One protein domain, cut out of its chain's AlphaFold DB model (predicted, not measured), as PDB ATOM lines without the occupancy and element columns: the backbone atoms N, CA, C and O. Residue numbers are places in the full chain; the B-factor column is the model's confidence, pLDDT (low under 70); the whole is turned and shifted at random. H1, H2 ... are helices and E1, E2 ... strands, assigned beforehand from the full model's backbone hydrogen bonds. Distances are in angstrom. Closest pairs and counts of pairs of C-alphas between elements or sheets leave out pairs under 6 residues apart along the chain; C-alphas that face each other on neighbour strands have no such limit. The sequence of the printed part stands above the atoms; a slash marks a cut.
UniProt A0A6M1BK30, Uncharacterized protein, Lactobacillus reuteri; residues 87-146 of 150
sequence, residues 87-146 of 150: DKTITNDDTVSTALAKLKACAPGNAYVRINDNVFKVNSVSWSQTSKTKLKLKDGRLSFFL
ATOM      1  N   ASP A  87      45.447  61.655  74.772       90.38
ATOM      2  CA  ASP A  87      46.335  62.560  75.513       90.38
ATOM      3  C   ASP A  87      47.686  61.967  75.924       90.38
ATOM      4  O   ASP A  87      48.619  62.716  76.225       90.38
ATOM      5  N   LYS A  88      47.748  60.638  76.025       92.75
ATOM      6  CA  LYS A  88      48.911  59.852  76.450       92.75
ATOM      7  C   LYS A  88      49.568  59.129  75.274       92.75
ATOM      8  O   LYS A  88      50.564  58.439  75.476       92.75
ATOM      9  N   THR A  89      48.998  59.239  74.073       94.50
ATOM     10  CA  THR A  89      49.468  58.541  72.876       94.50
ATOM     11  C   THR A  89      50.383  59.444  72.063       94.50
ATOM     12  O   THR A  89      50.040  60.585  71.760       94.50
ATOM     13  N   ILE A  90      51.549  58.911  71.721       93.25
ATOM     14  CA  ILE A  90      52.532  59.501  70.825       93.25
ATOM     15  C   ILE A  90      52.208  59.054  69.399       93.25
ATOM     16  O   ILE A  90      52.021  57.854  69.155       93.25
ATOM     17  N   THR A  91      52.133  60.005  68.473       92.31
ATOM     18  CA  THR A  91      51.866  59.771  67.047       92.31
ATOM     19  C   THR A  91      52.988  60.338  66.180       92.31
ATOM     20  O   THR A  91      53.872  61.039  66.667       92.31
ATOM     21  N   ASN A  92      52.951  60.043  64.878       89.56
ATOM     22  CA  ASN A  92      53.914  60.581  63.910       89.56
ATOM     23  C   ASN A  92      53.823  62.108  63.744       89.56
ATOM     24  O   ASN A  92      54.759  62.711  63.230       89.56
ATOM     25  N   ASP A  93      52.723  62.722  64.187       90.56
ATOM     26  CA  ASP A  93      52.515  64.174  64.133       90.56
ATOM     27  C   ASP A  93      53.158  64.901  65.326       90.56
ATOM     28  O   ASP A  93      53.266  66.128  65.329       90.56
ATOM     29  N   ASP A  94      53.578  64.165  66.361       90.00
ATOM     30  CA  ASP A  94      54.248  64.754  67.512       90.00
ATOM     31  C   ASP A  94      55.689  65.146  67.176       90.00
ATOM     32  O   ASP A  94      56.478  64.371  66.632       90.00
ATOM     33  N   THR A  95      56.089  66.335  67.620       90.75
ATOM     34  CA  THR A  95      57.508  66.686  67.690       90.75
ATOM     35  C   THR A  95      58.201  65.872  68.788       90.75
ATOM     36  O   THR A  95      57.574  65.386  69.736       90.75
ATOM     37  N   VAL A  96      59.534  65.778  68.723       88.50
ATOM     38  CA  VAL A  96      60.343  65.116  69.764       88.50
ATOM     39  C   VAL A  96      60.056  65.702  71.151       88.50
ATOM     40  O   VAL A  96      59.921  64.957  72.120       88.50
ATOM     41  N   SER A  97      59.923  67.028  71.261       87.12
ATOM     42  CA  SER A  97      59.630  67.688  72.535       87.12
ATOM     43  C   SER A  97      58.254  67.307  73.081       87.12
ATOM     44  O   SER A  97      58.150  66.989  74.267       87.12
ATOM     45  N   THR A  98      57.223  67.264  72.234       88.62
ATOM     46  CA  THR A  98      55.870  66.848  72.630       88.62
ATOM     47  C   THR A  98      55.840  65.379  73.056       88.62
ATOM     48  O   THR A  98      55.258  65.046  74.091       88.62
ATOM     49  N   ALA A  99      56.526  64.497  72.326       90.38
ATOM     50  CA  ALA A  99      56.631  63.082  72.679       90.38
ATOM     51  C   ALA A  99      57.312  62.875  74.046       90.38
ATOM     52  O   ALA A  99      56.809  62.136  74.899       90.38
ATOM     53  N   LEU A 100      58.426  63.574  74.297       89.12
ATOM     54  CA  LEU A 100      59.124  63.536  75.586       89.12
ATOM     55  C   LEU A 100      58.273  64.121  76.724       89.12
ATOM     56  O   LEU A 100      58.271  63.575  77.829       89.12
ATOM     57  N   ALA A 101      57.526  65.197  76.466       87.38
ATOM     58  CA  ALA A 101      56.617  65.788  77.444       87.38
ATOM     59  C   ALA A 101      55.492  64.816  77.832       87.38
ATOM     60  O   ALA A 101      55.222  64.653  79.022       87.38
ATOM     61  N   LYS A 102      54.884  64.114  76.862       90.56
ATOM     62  CA  LYS A 102      53.871  63.073  77.119       90.56
ATOM     63  C   LYS A 102      54.422  61.947  78.000       90.56
ATOM     64  O   LYS A 102      53.746  61.528  78.940       90.56
ATOM     65  N   LEU A 103      55.657  61.498  77.755       91.00
ATOM     66  CA  LEU A 103      56.315  60.480  78.588       91.00
ATOM     67  C   LEU A 103      56.540  60.953  80.022       91.00
ATOM     68  O   LEU A 103      56.164  60.248  80.957       91.00
ATOM     69  N   LYS A 104      57.081  62.163  80.203       90.00
ATOM     70  CA  LYS A 104      57.245  62.772  81.533       90.00
ATOM     71  C   LYS A 104      55.908  62.913  82.264       90.00
ATOM     72  O   LYS A 104      55.853  62.680  83.469       90.00
ATOM     73  N   ALA A 105      54.840  63.249  81.537       89.81
ATOM     74  CA  ALA A 105      53.489  63.361  82.088       89.81
ATOM     75  C   ALA A 105      53.010  62.019  82.631       89.81
ATOM     76  O   ALA A 105      52.431  61.942  83.708       89.81
ATOM     77  N   CYS A 106      53.218  60.958  81.856       91.12
ATOM     78  CA  CYS A 106      52.690  59.647  82.197       91.12
ATOM     79  C   CYS A 106      53.502  58.957  83.292       91.12
ATOM     80  O   CYS A 106      52.926  58.149  84.019       91.12
ATOM     81  N   ALA A 107      54.795  59.264  83.422       91.12
ATOM     82  CA  ALA A 107      55.677  58.636  84.397       91.12
ATOM     83  C   ALA A 107      55.185  58.854  85.848       91.12
ATOM     84  O   ALA A 107      54.796  59.966  86.213       91.12
ATOM     85  N   PRO A 108      55.174  57.793  86.682       89.44
ATOM     86  CA  PRO A 108      55.826  56.492  86.481       89.44
ATOM     87  C   PRO A 108      54.966  55.471  85.711       89.44
ATOM     88  O   PRO A 108      55.374  54.328  85.523       89.44
ATOM     89  N   GLY A 109      53.764  55.858  85.283       89.44
ATOM     90  CA  GLY A 109      52.919  55.066  84.400       89.44
ATOM     91  C   GLY A 109      53.412  55.049  82.949       89.44
ATOM     92  O   GLY A 109      54.464  55.579  82.600       89.44
ATOM     93  N   ASN A 110      52.616  54.423  82.083       92.25
ATOM     94  CA  ASN A 110      52.961  54.252  80.674       92.25
ATOM     95  C   ASN A 110      52.321  55.339  79.809       92.25
ATOM     96  O   ASN A 110      51.128  55.632  79.952       92.25
ATOM     97  N   ALA A 111      53.100  55.863  78.866       93.38
ATOM     98  CA  ALA A 111      52.557  56.477  77.664       93.38
ATOM     99  C   ALA A 111      52.192  55.378  76.651       93.38
ATOM    100  O   ALA A 111      52.426  54.183  76.874       93.38
ATOM    101  N   TYR A 112      51.636  55.786  75.519       94.94
ATOM    102  CA  TYR A 112      51.358  54.903  74.395       94.94
ATOM    103  C   TYR A 112      52.065  55.413  73.146       94.94
ATOM    104  O   TYR A 112      52.282  56.612  73.014       94.94
ATOM    105  N   VAL A 113      52.394  54.528  72.212       94.69
ATOM    106  CA  VAL A 113      52.830  54.902  70.862       94.69
ATOM    107  C   VAL A 113      51.941  54.210  69.847       94.69
ATOM    108  O   VAL A 113      51.630  53.025  69.999       94.69
ATOM    109  N   ARG A 114      51.516  54.952  68.825       93.06
ATOM    110  CA  ARG A 114      50.804  54.393  67.677       93.06
ATOM    111  C   ARG A 114      51.785  54.180  66.531       93.06
ATOM    112  O   ARG A 114      52.413  55.132  66.078       93.06
ATOM    113  N   ILE A 115      51.898  52.939  66.068       87.38
ATOM    114  CA  ILE A 115      52.692  52.567  64.893       87.38
ATOM    115  C   ILE A 115      51.749  51.824  63.952       87.38
ATOM    116  O   ILE A 115      51.274  50.735  64.287       87.38
ATOM    117  N   ASN A 116      51.469  52.422  62.793       86.25
ATOM    118  CA  ASN A 116      50.364  52.018  61.918       86.25
ATOM    119  C   ASN A 116      49.045  52.001  62.723       86.25
ATOM    120  O   ASN A 116      48.778  52.946  63.466       86.25
ATOM    121  N   ASP A 117      48.265  50.922  62.648       88.06
ATOM    122  CA  ASP A 117      46.998  50.778  63.382       88.06
ATOM    123  C   ASP A 117      47.156  50.192  64.796       88.06
ATOM    124  O   ASP A 117      46.180  50.042  65.531       88.06
ATOM    125  N   ASN A 118      48.386  49.875  65.215       90.06
ATOM    126  CA  ASN A 118      48.648  49.230  66.499       90.06
ATOM    127  C   ASN A 118      49.092  50.235  67.567       90.06
ATOM    128  O   ASN A 118      49.857  51.165  67.295       90.06
ATOM    129  N   VAL A 119      48.647  50.016  68.807       93.00
ATOM    130  CA  VAL A 119      48.984  50.849  69.969       93.00
ATOM    131  C   VAL A 119      49.789  50.039  70.978       93.00
ATOM    132  O   VAL A 119      49.333  49.008  71.471       93.00
ATOM    133  N   PHE A 120      50.971  50.537  71.331       92.50
ATOM    134  CA  PHE A 120      51.893  49.884  72.259       92.50
ATOM    135  C   PHE A 120      52.083  50.727  73.517       92.50
ATOM    136  O   PHE A 120      52.126  51.953  73.443       92.50
ATOM    137  N   LYS A 121      52.226  50.078  74.677       93.44
ATOM    138  CA  LYS A 121      52.629  50.747  75.924       93.44
ATOM    139  C   LYS A 121      54.121  51.063  75.880       93.44
ATOM    140  O   LYS A 121      54.914  50.213  75.478       93.44
ATOM    141  N   VAL A 122      54.494  52.255  76.331       89.38
ATOM    142  CA  VAL A 122      55.883  52.720  76.356       89.38
ATOM    143  C   VAL A 122      56.183  53.357  77.707       89.38
ATOM    144  O   VAL A 122      55.463  54.248  78.159       89.38
ATOM    145  N   ASN A 123      57.265  52.904  78.337       82.38
ATOM    146  CA  ASN A 123      57.765  53.434  79.607       82.38
ATOM    147  C   ASN A 123      59.010  54.321  79.436       82.38
ATOM    148  O   ASN A 123      59.341  55.102  80.321       82.38
ATOM    149  N   SER A 124      59.704  54.210  78.303       77.31
ATOM    150  CA  SER A 124      60.939  54.929  78.023       77.31
ATOM    151  C   SER A 124      61.105  55.136  76.522       77.31
ATOM    152  O   SER A 124      60.682  54.317  75.708       77.31
ATOM    153  N   VAL A 125      61.730  56.249  76.150       78.06
ATOM    154  CA  VAL A 125      62.134  56.530  74.774       78.06
ATOM    155  C   VAL A 125      63.551  57.057  74.784       78.06
ATOM    156  O   VAL A 125      64.016  57.628  75.770       78.06
ATOM    157  N   SER A 126      64.235  56.878  73.666       72.69
ATOM    158  CA  SER A 126      65.576  57.387  73.482       72.69
ATOM    159  C   SER A 126      65.731  57.917  72.058       72.69
ATOM    160  O   SER A 126      65.385  57.241  71.080       72.69
ATOM    161  N   TRP A 127      66.225  59.146  71.935       75.31
ATOM    162  CA  TRP A 127      66.315  59.881  70.675       75.31
ATOM    163  C   TRP A 127      67.730  60.430  70.480       75.31
ATOM    164  O   TRP A 127      68.341  60.912  71.429       75.31
ATOM    165  N   SER A 128      68.233  60.345  69.250       70.81
ATOM    166  CA  SER A 128      69.497  60.940  68.813       70.81
ATOM    167  C   SER A 128      69.398  61.355  67.354       70.81
ATOM    168  O   SER A 128      68.641  60.763  66.585       70.81
ATOM    169  N   GLN A 129      70.211  62.336  66.972       71.62
ATOM    170  CA  GLN A 129      70.471  62.644  65.564       71.62
ATOM    171  C   GLN A 129      71.497  61.683  64.936       71.62
ATOM    172  O   GLN A 129      71.503  61.515  63.722       71.62
ATOM    173  N   THR A 130      72.344  61.034  65.744       69.06
ATOM    174  CA  THR A 130      73.362  60.070  65.296       69.06
ATOM    175  C   THR A 130      72.838  58.633  65.263       69.06
ATOM    176  O   THR A 130      71.828  58.294  65.891       69.06
ATOM    177  N   SER A 131      73.527  57.775  64.512       62.22
ATOM    178  CA  SER A 131      73.210  56.357  64.344       62.22
ATOM    179  C   SER A 131      73.368  55.561  65.649       62.22
ATOM    180  O   SER A 131      74.303  55.751  66.425       62.22
ATOM    181  N   LYS A 132      72.436  54.631  65.889       69.88
ATOM    182  CA  LYS A 132      72.479  53.702  67.030       69.88
ATOM    183  C   LYS A 132      73.231  52.432  66.638       69.88
ATOM    184  O   LYS A 132      72.913  51.847  65.601       69.88
ATOM    185  N   THR A 133      74.137  51.946  67.488       75.31
ATOM    186  CA  THR A 133      74.671  50.577  67.356       75.31
ATOM    187  C   THR A 133      73.911  49.610  68.257       75.31
ATOM    188  O   THR A 133      73.330  50.012  69.269       75.31
ATOM    189  N   LYS A 134      73.877  48.329  67.884       81.38
ATOM    190  CA  LYS A 134      73.157  47.284  68.621       81.38
ATOM    191  C   LYS A 134      74.129  46.208  69.086       81.38
ATOM    192  O   LYS A 134      74.836  45.632  68.266       81.38
ATOM    193  N   LEU A 135      74.095  45.878  70.376       82.81
ATOM    194  CA  LEU A 135      74.794  44.717  70.931       82.81
ATOM    195  C   LEU A 135      73.783  43.605  71.195       82.81
ATOM    196  O   LEU A 135      72.801  43.816  71.908       82.81
ATOM    197  N   LYS A 136      74.020  42.418  70.632       87.38
ATOM    198  CA  LYS A 136      73.242  41.219  70.952       87.38
ATOM    199  C   LYS A 136      73.810  40.583  72.224       87.38
ATOM    200  O   LYS A 136      74.976  40.203  72.246       87.38
ATOM    201  N   LEU A 137      72.980  40.463  73.253       85.94
ATOM    202  CA  LEU A 137      73.257  39.702  74.472       85.94
ATOM    203  C   LEU A 137      72.637  38.302  74.363       85.94
ATOM    204  O   LEU A 137      71.950  37.989  73.387       85.94
ATOM    205  N   LYS A 138      72.877  37.446  75.362       86.94
ATOM    206  CA  LYS A 138      72.330  36.077  75.395       86.94
ATOM    207  C   LYS A 138      70.796  36.052  75.412       86.94
ATOM    208  O   LYS A 138      70.202  35.124  74.876       86.94
ATOM    209  N   ASP A 139      70.177  37.076  75.981       89.12
ATOM    210  CA  ASP A 139      68.746  37.186  76.271       89.12
ATOM    211  C   ASP A 139      68.080  38.407  75.613       89.12
ATOM    212  O   ASP A 139      66.885  38.638  75.789       89.12
ATOM    213  N   GLY A 140      68.818  39.199  74.829       85.69
ATOM    214  CA  GLY A 140      68.265  40.447  74.319       85.69
ATOM    215  C   GLY A 140      69.184  41.262  73.425       85.69
ATOM    216  O   GLY A 140      70.195  40.792  72.897       85.69
ATOM    217  N   ARG A 141      68.793  42.521  73.208       86.12
ATOM    218  CA  ARG A 141      69.555  43.505  72.436       86.12
ATOM    219  C   ARG A 141      69.604  44.823  73.194       86.12
ATOM    220  O   ARG A 141      68.558  45.359  73.545       86.12
ATOM    221  N   LEU A 142      70.800  45.369  73.369       81.31
ATOM    222  CA  LEU A 142      70.994  46.743  73.824       81.31
ATOM    223  C   LEU A 142      71.197  47.655  72.614       81.31
ATOM    224  O   LEU A 142      71.786  47.240  71.615       81.31
ATOM    225  N   SER A 143      70.699  48.888  72.698       80.75
ATOM    226  CA  SER A 143      70.966  49.941  71.712       80.75
ATOM    227  C   SER A 143      71.788  51.039  72.372       80.75
ATOM    228  O   SER A 143      71.382  51.551  73.412       80.75
ATOM    229  N   PHE A 144      72.913  51.399  71.763       77.12
ATOM    230  CA  PHE A 144      73.819  52.429  72.263       77.12
ATOM    231  C   PHE A 144      73.780  53.649  71.357       77.12
ATOM    232  O   PHE A 144      73.677  53.531  70.131       77.12
ATOM    233  N   PHE A 145      73.887  54.808  71.988       69.44
ATOM    234  CA  PHE A 145      74.081  56.087  71.331       69.44
ATOM    235  C   PHE A 145      75.574  56.333  71.219       69.44
ATOM    236  O   PHE A 145      76.256  56.395  72.238       69.44
ATOM    237  N   LEU A 146      76.078  56.405  69.991       68.56
ATOM    238  CA  LEU A 146      77.473  56.741  69.758       68.56
ATOM    239  C   LEU A 146      77.591  58.265  69.719       68.56
ATOM    240  O   LEU A 146      76.858  58.934  68.982       68.56
TER     241      LEU A 146
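This is residues 87 to 146 of the 150 residues of an uncharacterized protein of Lactobacillus reuteri (UniProt A0A6M1BK30). A short helix, H1, packs loosely beside a small strand hairpin, E1 and E2, to form one lobe, and the link of residues 123 to 131 leads from this lobe to a second strand hairpin, E3 and E4, which makes an arm whose tip, residues 136 to 141, sticks out. The printed part has 60 residues with one named helix and four named strands, in the order H1, E1, E2, E3, E4; each hairpin is an antiparallel sheet of two strands, and the class is mixed, helices and strands. The whole is loose, with a radius of gyration of the C-alphas of 13.2 A and spans of 36 by 25 by 25 A.

H1, residues 96 to 106, is 15.6 A long and begins at C-alpha 96 (60.343, 65.116, 69.764). E1 is residues 111 to 115, 13.4 A, and E2 residues 118 to 122, 12.7 A. E3 is residues 132 to 136, 13.1 A. E4, residues 141 to 145, 13.4 A, ends at C-alpha 145 (74.081, 56.087, 71.331).

Residues 89 to 90 pair briefly with residues 112 to 113 of E1, parallel. In H1 every O i to N i+4 pair is within hydrogen-bond range. The closest C-alphas of H1 and E1 are those of Leu 103 and Ala 111, 5.6 A. H1 and E2 are only just apart, closest 8.1 A. The hairpin E1 and E2 is antiparallel at 147 degrees, with N 113 and O 120 at 2.9 A. The hairpin E3 and E4 is antiparallel at 153 degrees, with N 135 and O 142 at 3.0 A. E2 and E3 are apart.

The C-alphas farthest apart, of Asp 87 and Lys 138, are 37.1 A apart. The printed part has no cut, and no link is long. Mean pLDDT of the printed part is 85.6; residues 130 to 132 and 145 to 146 are under 70.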